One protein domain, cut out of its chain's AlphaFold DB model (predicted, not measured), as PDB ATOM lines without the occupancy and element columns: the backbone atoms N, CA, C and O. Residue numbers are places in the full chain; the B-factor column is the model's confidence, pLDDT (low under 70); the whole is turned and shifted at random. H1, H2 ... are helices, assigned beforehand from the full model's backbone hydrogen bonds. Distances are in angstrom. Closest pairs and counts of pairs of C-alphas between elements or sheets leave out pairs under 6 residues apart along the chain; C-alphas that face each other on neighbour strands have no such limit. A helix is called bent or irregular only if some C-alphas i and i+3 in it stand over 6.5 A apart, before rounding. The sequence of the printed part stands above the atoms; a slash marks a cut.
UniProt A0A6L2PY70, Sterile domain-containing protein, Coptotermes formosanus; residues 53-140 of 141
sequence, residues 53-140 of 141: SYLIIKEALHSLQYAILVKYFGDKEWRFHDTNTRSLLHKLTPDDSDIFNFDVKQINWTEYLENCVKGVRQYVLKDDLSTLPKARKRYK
ATOM      1  N   SER A  53     289.754 202.936 202.636       79.31
ATOM      2  CA  SER A  53     288.936 202.727 203.837       79.31
ATOM      3  C   SER A  53     289.473 203.509 205.038       79.31
ATOM      4  O   SER A  53     288.696 204.078 205.800       79.31
ATOM      5  N   TYR A  54     290.796 203.627 205.174       83.44
ATOM      6  CA  TYR A  54     291.411 204.445 206.216       83.44
ATOM      7  C   TYR A  54     291.119 205.943 206.051       83.44
ATOM      8  O   TYR A  54     290.869 206.612 207.052       83.44
ATOM      9  N   LEU A  55     291.135 206.480 204.824       85.00
ATOM     10  CA  LEU A  55     290.822 207.894 204.591       85.00
ATOM     11  C   LEU A  55     289.357 208.185 204.907       85.00
ATOM     12  O   LEU A  55     289.084 209.121 205.652       85.00
ATOM     13  N   ILE A  56     288.442 207.323 204.457       89.06
ATOM     14  CA  ILE A  56     287.007 207.439 204.749       89.06
ATOM     15  C   ILE A  56     286.761 207.392 206.262       89.06
ATOM     16  O   ILE A  56     286.050 208.232 206.811       89.06
ATOM     17  N   ILE A  57     287.388 206.442 206.962       90.06
ATOM     18  CA  ILE A  57     287.261 206.317 208.421       90.06
ATOM     19  C   ILE A  57     287.861 207.540 209.127       90.06
ATOM     20  O   ILE A  57     287.286 208.028 210.096       90.06
ATOM     21  N   LYS A  58     288.994 208.068 208.651       88.75
ATOM     22  CA  LYS A  58     289.630 209.261 209.224       88.75
ATOM     23  C   LYS A  58     288.774 210.515 209.031       88.75
ATOM     24  O   LYS A  58     288.632 211.293 209.974       88.75
ATOM     25  N   GLU A  59     288.198 210.707 207.847       93.81
ATOM     26  CA  GLU A  59     287.275 211.808 207.555       93.81
ATOM     27  C   GLU A  59     286.003 211.712 208.402       93.81
ATOM     28  O   GLU A  59     285.599 212.703 209.013       93.81
ATOM     29  N   ALA A  60     285.423 210.513 208.519       91.31
ATOM     30  CA  ALA A  60     284.258 210.258 209.363       91.31
ATOM     31  C   ALA A  60     284.552 210.489 210.854       91.31
ATOM     32  O   ALA A  60     283.723 211.035 211.578       91.31
ATOM     33  N   LEU A  61     285.742 210.115 211.331       94.94
ATOM     34  CA  LEU A  61     286.140 210.340 212.720       94.94
ATOM     35  C   LEU A  61     286.325 211.834 213.012       94.94
ATOM     36  O   LEU A  61     285.874 212.315 214.050       94.94
ATOM     37  N   HIS A  62     286.932 212.581 212.086       91.62
ATOM     38  CA  HIS A  62     287.083 214.029 212.218       91.62
ATOM     39  C   HIS A  62     285.729 214.756 212.175       91.62
ATOM     40  O   HIS A  62     285.485 215.655 212.982       91.62
ATOM     41  N   SER A  63     284.818 214.354 211.282       93.06
ATOM     42  CA  SER A  63     283.476 214.944 211.216       93.06
ATOM     43  C   SER A  63     282.647 214.633 212.466       93.06
ATOM     44  O   SER A  63     281.964 215.524 212.971       93.06
ATOM     45  N   LEU A  64     282.768 213.423 213.028       94.12
ATOM     46  CA  LEU A  64     282.123 213.050 214.289       94.12
ATOM     47  C   LEU A  64     282.659 213.879 215.466       94.12
ATOM     48  O   LEU A  64     281.875 214.396 216.258       94.12
ATOM     49  N   GLN A  65     283.983 214.045 215.566       92.94
ATOM     50  CA  GLN A  65     284.604 214.891 216.593       92.94
ATOM     51  C   GLN A  65     284.096 216.332 216.511       92.94
ATOM     52  O   GLN A  65     283.691 216.903 217.524       92.94
ATOM     53  N   TYR A  66     284.060 216.901 215.305       93.00
ATOM     54  CA  TYR A  66     283.522 218.239 215.084       93.00
ATOM     55  C   TYR A  66     282.041 218.337 215.476       93.00
ATOM     56  O   TYR A  66     281.653 219.258 216.193       93.00
ATOM     57  N   ALA A  67     281.218 217.365 215.072       92.94
ATOM     58  CA  ALA A  67     279.796 217.338 215.404       92.94
ATOM     59  C   ALA A  67     279.552 217.295 216.921       92.94
ATOM     60  O   ALA A  67     278.672 217.998 217.413       92.94
ATOM     61  N   ILE A  68     280.350 216.531 217.674       93.38
ATOM     62  CA  ILE A  68     280.261 216.470 219.141       93.38
ATOM     63  C   ILE A  68     280.579 217.834 219.768       93.38
ATOM     64  O   ILE A  68     279.851 218.281 220.656       93.38
ATOM     65  N   LEU A  69     281.631 218.507 219.294       91.19
ATOM     66  CA  LEU A  69     282.011 219.833 219.788       91.19
ATOM     67  C   LEU A  69     280.906 220.855 219.524       91.19
ATOM     68  O   LEU A  69     280.470 221.537 220.447       91.19
ATOM     69  N   VAL A  70     280.403 220.927 218.290       92.06
ATOM     70  CA  VAL A  70     279.335 221.870 217.928       92.06
ATOM     71  C   VAL A  70     278.049 221.570 218.697       92.06
ATOM     72  O   VAL A  70     277.417 222.496 219.201       92.06
ATOM     73  N   LYS A  71     277.690 220.290 218.859       92.62
ATOM     74  CA  LYS A  71     276.522 219.864 219.641       92.62
ATOM     75  C   LYS A  71     276.589 220.365 221.081       92.62
ATOM     76  O   LYS A  71     275.586 220.839 221.603       92.62
ATOM     77  N   TYR A  72     277.759 220.303 221.716       89.12
ATOM     78  CA  TYR A  72     277.923 220.804 223.080       89.12
ATOM     79  C   TYR A  72     277.567 222.292 223.199       89.12
ATOM     80  O   TYR A  72     276.888 222.679 224.145       89.12
ATOM     81  N   PHE A  73     277.987 223.118 222.240       86.94
ATOM     82  CA  PHE A  73     277.667 224.546 222.260       86.94
ATOM     83  C   PHE A  73     276.232 224.841 221.808       86.94
ATOM     84  O   PHE A  73     275.636 225.788 222.315       86.94
ATOM     85  N   GLY A  74     275.672 224.038 220.898       89.12
ATOM     86  CA  GLY A  74     274.325 224.233 220.353       89.12
ATOM     87  C   GLY A  74     273.182 223.757 221.256       89.12
ATOM     88  O   GLY A  74     272.137 224.396 221.284       89.12
ATOM     89  N   ASP A  75     273.371 222.673 222.013       88.00
ATOM     90  CA  ASP A  75     272.302 222.057 222.825       88.00
ATOM     91  C   ASP A  75     272.153 222.687 224.219       88.00
ATOM     92  O   ASP A  75     271.259 222.324 224.989       88.00
ATOM     93  N   LYS A  76     273.067 223.580 224.598       88.50
ATOM     94  CA  LYS A  76     273.058 224.221 225.913       88.50
ATOM     95  C   LYS A  76     272.368 225.573 225.830       88.50
ATOM     96  O   LYS A  76     272.604 226.356 224.918       88.50
ATOM     97  N   GLU A  77     271.532 225.854 226.824       86.38
ATOM     98  CA  GLU A  77     270.977 227.187 227.015       86.38
ATOM     99  C   GLU A  77     272.049 228.070 227.655       86.38
ATOM    100  O   GLU A  77     272.467 227.849 228.795       86.38
ATOM    101  N   TRP A  78     272.508 229.068 226.907       88.19
ATOM    102  CA  TRP A  78     273.469 230.046 227.395       88.19
ATOM    103  C   TRP A  78     272.720 231.284 227.870       88.19
ATOM    104  O   TRP A  78     272.068 231.974 227.086       88.19
ATOM    105  N   ARG A  79     272.812 231.569 229.170       87.81
ATOM    106  CA  ARG A  79     272.244 232.783 229.759       87.81
ATOM    107  C   ARG A  79     273.311 233.859 229.812       87.81
ATOM    108  O   ARG A  79     274.222 233.800 230.631       87.81
ATOM    109  N   PHE A  80     273.185 234.841 228.930       86.94
ATOM    110  CA  PHE A  80     274.027 236.029 228.940       86.94
ATOM    111  C   PHE A  80     273.326 237.130 229.733       86.94
ATOM    112  O   PHE A  80     272.187 237.487 229.438       86.94
ATOM    113  N   HIS A  81     273.996 237.655 230.755       92.19
ATOM    114  CA  HIS A  81     273.502 238.798 231.516       92.19
ATOM    115  C   HIS A  81     273.995 240.092 230.861       92.19
ATOM    116  O   HIS A  81     275.198 240.326 230.793       92.19
ATOM    117  N   ASP A  82     273.073 240.936 230.403       91.75
ATOM    118  CA  ASP A  82     273.364 242.196 229.704       91.75
ATOM    119  C   ASP A  82     272.786 243.431 230.421       91.75
ATOM    120  O   ASP A  82     272.712 244.523 229.856       91.75
ATOM    121  N   THR A  83     272.393 243.284 231.689       94.56
ATOM    122  CA  THR A  83     271.737 244.326 232.496       94.56
ATOM    123  C   THR A  83     272.529 245.627 232.555       94.56
ATOM    124  O   THR A  83     271.946 246.703 232.398       94.56
ATOM    125  N   ASN A  84     273.847 245.550 232.741       93.38
ATOM    126  CA  ASN A  84     274.708 246.734 232.787       93.38
ATOM    127  C   ASN A  84     274.777 247.433 231.426       93.38
ATOM    128  O   ASN A  84     274.641 248.651 231.361       93.38
ATOM    129  N   THR A  85     274.917 246.667 230.344       91.44
ATOM    130  CA  THR A  85     274.979 247.189 228.973       91.44
ATOM    131  C   THR A  85     273.673 247.872 228.583       91.44
ATOM    132  O   THR A  85     273.690 248.985 228.069       91.44
ATOM    133  N   ARG A  86     272.525 247.264 228.907       91.31
ATOM    134  CA  ARG A  86     271.205 247.873 228.678       91.31
ATOM    135  C   ARG A  86     271.012 249.133 229.509       91.31
ATOM    136  O   ARG A  86     270.516 250.130 229.003       91.31
ATOM    137  N   SER A  87     271.426 249.103 230.775       93.88
ATOM    138  CA  SER A  87     271.339 250.276 231.650       93.88
ATOM    139  C   SER A  87     272.206 251.426 231.146       93.88
ATOM    140  O   SER A  87     271.795 252.575 231.252       93.88
ATOM    141  N   LEU A  88     273.389 251.130 230.602       93.19
ATOM    142  CA  LEU A  88     274.252 252.126 229.976       93.19
ATOM    143  C   LEU A  88     273.603 252.699 228.715       93.19
ATOM    144  O   LEU A  88     273.542 253.914 228.579       93.19
ATOM    145  N   LEU A  89     273.055 251.839 227.851       92.56
ATOM    146  CA  LEU A  89     272.366 252.259 226.631       92.56
ATOM    147  C   LEU A  89     271.214 253.233 226.934       92.56
ATOM    148  O   LEU A  89     271.083 254.257 226.279       92.56
ATOM    149  N   HIS A  90     270.424 252.960 227.977       89.62
ATOM    150  CA  HIS A  90     269.324 253.835 228.405       89.62
ATOM    151  C   HIS A  90     269.766 255.164 229.033       89.62
ATOM    152  O   HIS A  90     268.944 256.065 229.171       89.62
ATOM    153  N   LYS A  91     271.025 255.277 229.463       93.44
ATOM    154  CA  LYS A  91     271.573 256.493 230.078       93.44
ATOM    155  C   LYS A  91     272.272 257.408 229.075       93.44
ATOM    156  O   LYS A  91     272.626 258.519 229.458       93.44
ATOM    157  N   LEU A  92     272.504 256.948 227.846       92.00
ATOM    158  CA  LEU A  92     273.128 257.765 226.811       92.00
ATOM    159  C   LEU A  92     272.221 258.928 226.436       92.00
ATOM    160  O   LEU A  92     271.000 258.786 226.335       92.00
ATOM    161  N   THR A  93     272.846 260.076 226.216       92.62
ATOM    162  CA  THR A  93     272.174 261.192 225.563       92.62
ATOM    163  C   THR A  93     271.938 260.846 224.087       92.62
ATOM    164  O   THR A  93     272.634 259.982 223.546       92.62
ATOM    165  N   PRO A  94     270.972 261.491 223.411       89.62
ATOM    166  CA  PRO A  94     270.782 261.305 221.974       89.62
ATOM    167  C   PRO A  94     272.068 261.563 221.175       89.62
ATOM    168  O   PRO A  94     272.434 260.742 220.341       89.62
ATOM    169  N   ASP A  95     272.803 262.625 221.516       93.44
ATOM    170  CA  ASP A  95     274.052 262.996 220.843       93.44
ATOM    171  C   ASP A  95     275.131 261.906 220.991       93.44
ATOM    172  O   ASP A  95     275.764 261.509 220.012       93.44
ATOM    173  N   ASP A  96     275.313 261.365 222.201       92.81
ATOM    174  CA  ASP A  96     276.278 260.282 222.437       92.81
ATOM    175  C   ASP A  96     275.838 258.970 221.778       92.81
ATOM    176  O   ASP A  96     276.670 258.201 221.292       92.81
ATOM    177  N   SER A  97     274.529 258.706 221.761       90.44
ATOM    178  CA  SER A  97     273.965 257.524 221.116       90.44
ATOM    179  C   SER A  97     274.186 257.555 219.607       90.44
ATOM    180  O   SER A  97     274.422 256.500 219.028       90.44
ATOM    181  N   ASP A  98     274.143 258.722 218.968       90.62
ATOM    182  CA  ASP A  98     274.383 258.844 217.527       90.62
ATOM    183  C   ASP A  98     275.861 258.626 217.172       90.62
ATOM    184  O   ASP A  98     276.179 258.008 216.152       90.62
ATOM    185  N   ILE A  99     276.779 259.075 218.032       92.69
ATOM    186  CA  ILE A  99     278.226 258.903 217.830       92.69
ATOM    187  C   ILE A  99     278.666 257.468 218.157       92.69
ATOM    188  O   ILE A  99     279.531 256.909 217.477       92.69
ATOM    189  N   PHE A 100     278.093 256.864 219.201       88.56
ATOM    190  CA  PHE A 100     278.516 255.571 219.734       88.56
ATOM    191  C   PHE A 100     277.331 254.630 219.977       88.56
ATOM    192  O   PHE A 100     277.110 254.127 221.081       88.56
ATOM    193  N   ASN A 101     276.566 254.354 218.923       88.44
ATOM    194  CA  ASN A 101     275.458 253.411 219.006       88.44
ATOM    195  C   ASN A 101     275.965 251.965 219.119       88.44
ATOM    196  O   ASN A 101     276.559 251.422 218.186       88.44
ATOM    197  N   PHE A 102     275.676 251.314 220.243       90.25
ATOM    198  CA  PHE A 102     275.908 249.880 220.438       90.25
ATOM    199  C   PHE A 102     274.605 249.101 220.659       90.25
ATOM    200  O   PHE A 102     274.626 247.979 221.174       90.25
ATOM    201  N   ASP A 103     273.458 249.665 220.264       91.06
ATOM    202  CA  ASP A 103     272.191 248.944 220.255       91.06
ATOM    203  C   ASP A 103     272.160 247.900 219.134       91.06
ATOM    204  O   ASP A 103     271.847 248.154 217.970       91.06
ATOM    205  N   VAL A 104     272.434 246.665 219.531       90.44
ATOM    206  CA  VAL A 104     272.435 245.485 218.668       90.44
ATOM    207  C   VAL A 104     271.062 245.226 218.015       90.44
ATOM    208  O   VAL A 104     270.984 244.555 216.985       90.44
ATOM    209  N   LYS A 105     269.962 245.762 218.563       89.56
ATOM    210  CA  LYS A 105     268.614 245.583 217.994       89.56
ATOM    211  C   LYS A 105     268.376 246.396 216.728       89.56
ATOM    212  O   LYS A 105     267.483 246.051 215.961       89.56
ATOM    213  N   GLN A 106     269.150 247.456 216.516       91.44
ATOM    214  CA  GLN A 106     269.009 248.327 215.349       91.44
ATOM    215  C   GLN A 106     269.714 247.759 214.110       91.44
ATOM    216  O   GLN A 106     269.540 248.267 213.005       91.44
ATOM    217  N   ILE A 107     270.484 246.679 214.271       92.94
ATOM    218  CA  ILE A 107     271.166 246.004 213.170       92.94
ATOM    219  C   ILE A 107     270.135 245.286 212.289       92.94
ATOM    220  O   ILE A 107     269.375 244.434 212.757       92.94
ATOM    221  N   ASN A 108     270.163 245.559 210.981       94.62
ATOM    222  CA  ASN A 108     269.486 244.722 209.994       94.62
ATOM    223  C   ASN A 108     270.225 243.380 209.874       94.62
ATOM    224  O   ASN A 108     271.163 243.222 209.090       94.62
ATOM    225  N   TRP A 109     269.803 242.408 210.680       93.88
ATOM    226  CA  TRP A 109     270.438 241.094 210.758       93.88
ATOM    227  C   TRP A 109     270.457 240.338 209.435       93.88
ATOM    228  O   TRP A 109     271.426 239.635 209.156       93.88
ATOM    229  N   THR A 110     269.416 240.482 208.616       94.62
ATOM    230  CA  THR A 110     269.345 239.822 207.309       94.62
ATOM    231  C   THR A 110     270.459 240.327 206.403       94.62
ATOM    232  O   THR A 110     271.240 239.534 205.884       94.62
ATOM    233  N   GLU A 111     270.586 241.646 206.273       96.31
ATOM    234  CA  GLU A 111     271.626 242.262 205.453       96.31
ATOM    235  C   GLU A 111     273.032 241.987 206.001       96.31
ATOM    236  O   GLU A 111     273.940 241.623 205.251       96.31
ATOM    237  N   TYR A 112     273.206 242.097 207.321       95.25
ATOM    238  CA  TYR A 112     274.478 241.817 207.976       95.25
ATOM    239  C   TYR A 112     274.948 240.384 207.698       95.25
ATOM    240  O   TYR A 112     276.062 240.178 207.211       95.25
ATOM    241  N   LEU A 113     274.086 239.389 207.935       95.25
ATOM    242  CA  LEU A 113     274.419 237.984 207.707       95.25
ATOM    243  C   LEU A 113     274.660 237.685 206.226       95.25
ATOM    244  O   LEU A 113     275.589 236.947 205.899       95.25
ATOM    245  N   GLU A 114     273.881 238.280 205.320       93.94
ATOM    246  CA  GLU A 114     274.141 238.165 203.886       93.94
ATOM    247  C   GLU A 114     275.538 238.666 203.516       93.94
ATOM    248  O   GLU A 114     276.261 237.999 202.768       93.94
ATOM    249  N   ASN A 115     275.931 239.824 204.040       95.06
ATOM    250  CA  ASN A 115     277.238 240.412 203.783       95.06
ATOM    251  C   ASN A 115     278.359 239.575 204.407       95.06
ATOM    252  O   ASN A 115     279.382 239.352 203.755       95.06
ATOM    253  N   CYS A 116     278.148 239.010 205.600       94.94
ATOM    254  CA  CYS A 116     279.075 238.051 206.198       94.94
ATOM    255  C   CYS A 116     279.278 236.824 205.301       94.94
ATOM    256  O   CYS A 116     280.416 236.452 205.017       94.94
ATOM    257  N   VAL A 117     278.199 236.212 204.803       92.19
ATOM    258  CA  VAL A 117     278.281 235.026 203.934       92.19
ATOM    259  C   VAL A 117     278.979 235.355 202.610       92.19
ATOM    260  O   VAL A 117     279.847 234.595 202.169       92.19
ATOM    261  N   LYS A 118     278.656 236.499 201.990       92.12
ATOM    262  CA  LYS A 118     279.340 236.988 200.777       92.12
ATOM    263  C   LYS A 118     280.837 237.193 201.040       92.12
ATOM    264  O   LYS A 118     281.661 236.727 200.253       92.12
ATOM    265  N   GLY A 119     281.190 237.803 202.172       94.31
ATOM    266  CA  GLY A 119     282.573 238.030 202.586       94.31
ATOM    267  C   GLY A 119     283.353 236.733 202.804       94.31
ATOM    268  O   GLY A 119     284.443 236.572 202.259       94.31
ATOM    269  N   VAL A 120     282.785 235.761 203.525       94.50
ATOM    270  CA  VAL A 120     283.410 234.437 203.706       94.50
ATOM    271  C   VAL A 120     283.663 233.776 202.351       94.50
ATOM    272  O   VAL A 120     284.765 233.286 202.100       94.50
ATOM    273  N   ARG A 121     282.685 233.808 201.443       91.62
ATOM    274  CA  ARG A 121     282.831 233.229 200.103       91.62
ATOM    275  C   ARG A 121     283.991 233.862 199.328       91.62
ATOM    276  O   ARG A 121     284.868 233.148 198.849       91.62
ATOM    277  N   GLN A 122     284.024 235.188 199.257       93.25
ATOM    278  CA  GLN A 122     285.012 235.906 198.457       93.25
ATOM    279  C   GLN A 122     286.416 235.862 199.072       93.25
ATOM    280  O   GLN A 122     287.406 235.664 198.368       93.25
ATOM    281  N   TYR A 123     286.528 236.032 200.390       94.25
ATOM    282  CA  TYR A 123     287.819 236.255 201.041       94.25
ATOM    283  C   TYR A 123     288.403 235.013 201.704       94.25
ATOM    284  O   TYR A 123     289.625 234.857 201.673       94.25
ATOM    285  N   VAL A 124     287.574 234.132 202.266       94.12
ATOM    286  CA  VAL A 124     288.037 232.894 202.917       94.12
ATOM    287  C   VAL A 124     288.079 231.758 201.905       94.12
ATOM    288  O   VAL A 124     289.113 231.116 201.749       94.12
ATOM    289  N   LEU A 125     286.980 231.547 201.173       91.88
ATOM    290  CA  LEU A 125     286.875 230.459 200.196       91.88
ATOM    291  C   LEU A 125     287.475 230.812 198.830       91.88
ATOM    292  O   LEU A 125     287.658 229.916 198.009       91.88
ATOM    293  N   LYS A 126     287.798 232.093 198.596       91.75
ATOM    294  CA  LYS A 126     288.331 232.604 197.320       91.75
ATOM    295  C   LYS A 126     287.435 232.262 196.120       91.75
ATOM    296  O   LYS A 126     287.931 232.065 195.014       91.75
ATOM    297  N   ASP A 127     286.123 232.189 196.339       89.31
ATOM    298  CA  ASP A 127     285.126 231.903 195.307       89.31
ATOM    299  C   ASP A 127     284.392 233.192 194.924       89.31
ATOM    300  O   ASP A 127     283.997 233.987 195.778       89.31
ATOM    301  N   ASP A 128     284.217 233.402 193.625       89.44
ATOM    302  CA  ASP A 128     283.601 234.609 193.089       89.44
ATOM    303  C   ASP A 128     282.077 234.618 193.331       89.44
ATOM    304  O   ASP A 128     281.406 233.582 193.366       89.44
ATOM    305  N   LEU A 129     281.489 235.805 193.476       85.31
ATOM    306  CA  LEU A 129     280.044 235.961 193.666       85.31
ATOM    307  C   LEU A 129     279.265 235.584 192.399       85.31
ATOM    308  O   LEU A 129     278.126 235.120 192.491       85.31
ATOM    309  N   SER A 130     279.880 235.688 191.216       87.06
ATOM    310  CA  SER A 130     279.260 235.288 189.944       87.06
ATOM    311  C   SER A 130     278.943 233.788 189.866       87.06
ATOM    312  O   SER A 130     278.122 233.360 189.050       87.06
ATOM    313  N   THR A 131     279.551 232.964 190.729       87.25
ATOM    314  CA  THR A 131     279.297 231.519 190.785       87.25
ATOM    315  C   THR A 131     278.061 231.169 191.621       87.25
ATOM    316  O   THR A 131     277.596 230.024 191.566       87.25
ATOM    317  N   LEU A 132     277.458 232.140 192.325       83.19
ATOM    318  CA  LEU A 132     276.260 231.943 193.151       83.19
ATOM    319  C   LEU A 132     275.075 231.322 192.395       83.19
ATOM    320  O   LEU A 132     274.490 230.375 192.925       83.19
ATOM    321  N   PRO A 133     274.718 231.739 191.160       85.25
ATOM    322  CA  PRO A 133     273.623 231.108 190.426       85.25
ATOM    323  C   PRO A 133     273.888 229.625 190.143       85.25
ATOM    324  O   PRO A 133     272.973 228.803 190.199       85.25
ATOM    325  N   LYS A 134     275.150 229.263 189.872       85.38
ATOM    326  CA  LYS A 134     275.557 227.867 189.659       85.38
ATOM    327  C   LYS A 134     275.474 227.074 190.964       85.38
ATOM    328  O   LYS A 134     274.963 225.960 190.951       85.38
ATOM    329  N   ALA A 135     275.939 227.636 192.082       82.69
ATOM    330  CA  ALA A 135     275.831 227.006 193.398       82.69
ATOM    331  C   ALA A 135     274.364 226.797 193.810       82.69
ATOM    332  O   ALA A 135     273.989 225.691 194.186       82.69
ATOM    333  N   ARG A 136     273.503 227.806 193.626       84.88
ATOM    334  CA  ARG A 136     272.070 227.714 193.940       84.88
ATOM    335  C   ARG A 136     271.357 226.642 193.112       84.88
ATOM    336  O   ARG A 136     270.448 226.010 193.624       84.88
ATOM    337  N   LYS A 137     271.765 226.404 191.858       87.69
ATOM    338  CA  LYS A 137     271.248 225.285 191.047       87.69
ATOM    339  C   LYS A 137     271.699 223.916 191.566       87.69
ATOM    340  O   LYS A 137     270.923 222.975 191.479       87.69
ATOM    341  N   ARG A 138     272.932 223.807 192.072       84.81
ATOM    342  CA  ARG A 138     273.502 222.553 192.595       84.81
ATOM    343  C   ARG A 138     272.910 222.139 193.939       84.81
ATOM    344  O   ARG A 138     272.689 220.958 194.151       84.81
ATOM    345  N   TYR A 139     272.662 223.109 194.815       76.31
ATOM    346  CA  TYR A 139     272.163 222.890 196.173       76.31
ATOM    347  C   TYR A 139     270.690 223.289 196.322       76.31
ATOM    348  O   TYR A 139     270.290 223.785 197.373       76.31
ATOM    349  N   LYS A 140     269.879 223.112 195.270       58.38
ATOM    350  CA  LYS A 140     268.423 223.143 195.447       58.38
ATOM    351  C   LYS A 140     268.048 221.964 196.347       58.38
ATOM    352  O   LYS A 140     268.245 220.822 195.940       58.38
TER     353      LYS A 140
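AT A GLANCE: This is residues 53 to 140 of the 141 residues of the protein "Sterile domain-containing protein" of Coptotermes formosanus (UniProt A0A6L2PY70). The model is a wide, open U with an empty middle: the long helix H1 makes one arm, the short helices H2 and H3 make the bend at the far end, and the chain then folds back into H4, the other arm, with H5 turning off at a corner beyond the end of H4. H1 sticks out free, and a stretch without a named element joins it to H2. The printed part has 88 residues with five named helices, H1 to H5 in order along it, and no named strand; its class is all helix. The whole is extended, with a radius of gyration of the C-alphas of 20.7 A, and elongated, spanning 64 by 36 by 22 A.

HOW THE PARTS SIT: H1, residues 53 to 74, touches no helix; it is apart from H2, residues 83 to 91. H2 and H3, residues 94 to 99, are close but not clearly touching; their closest C-alphas, those of Leu 89 and Ser 97, are 7.8 A apart. They run opposite ways at a steep tilt of 67 degrees, only just short of about perpendicular. H3 is apart from H4, residues 109 to 124, and H1 and H4 are apart too. H4 only just touches H5, residues 129 to 138, with 3 pairs of C-alphas within 8 A, and does so with residues 118 to 122 alone. The closest C-alphas of H4 and H5 are those of Gln 122 and Leu 129, 6.9 A apart, and their lines are about perpendicular at 79 degrees. In H1, H2, H3 and H4 every O i to N i+4 pair is within hydrogen-bond range; in H5 it is 4 of 6.

IN THESE COORDINATES: H1 begins at C-alpha 53, (288.936, 202.727, 203.837), and measures 30.8 A from first to last C-alpha. H2 measures 12.4 A and H3 8.9 A, with C-alpha 94 at (270.782, 261.305, 221.974). H4 measures 20.9 A. H5 measures 15.0 A and ends at C-alpha 138, (273.502, 222.553, 192.595); it is irregular, with C-alphas 130 and 133 7.0 A apart.

THE WHOLE: The two C-alphas farthest apart are those of Ser 53 and Thr 93, at 64.6 A. The printed part has no cut. The links H2 to H3 and H4 to H5 are tight, those of H1 to H2 and H3 to H4 are short, and no link is long. Residues 53 to 84, 104 to 117 and 133 to 140 stand free. The mean pLDDT of the printed part is 90.2, and residue 140 alone is under 70.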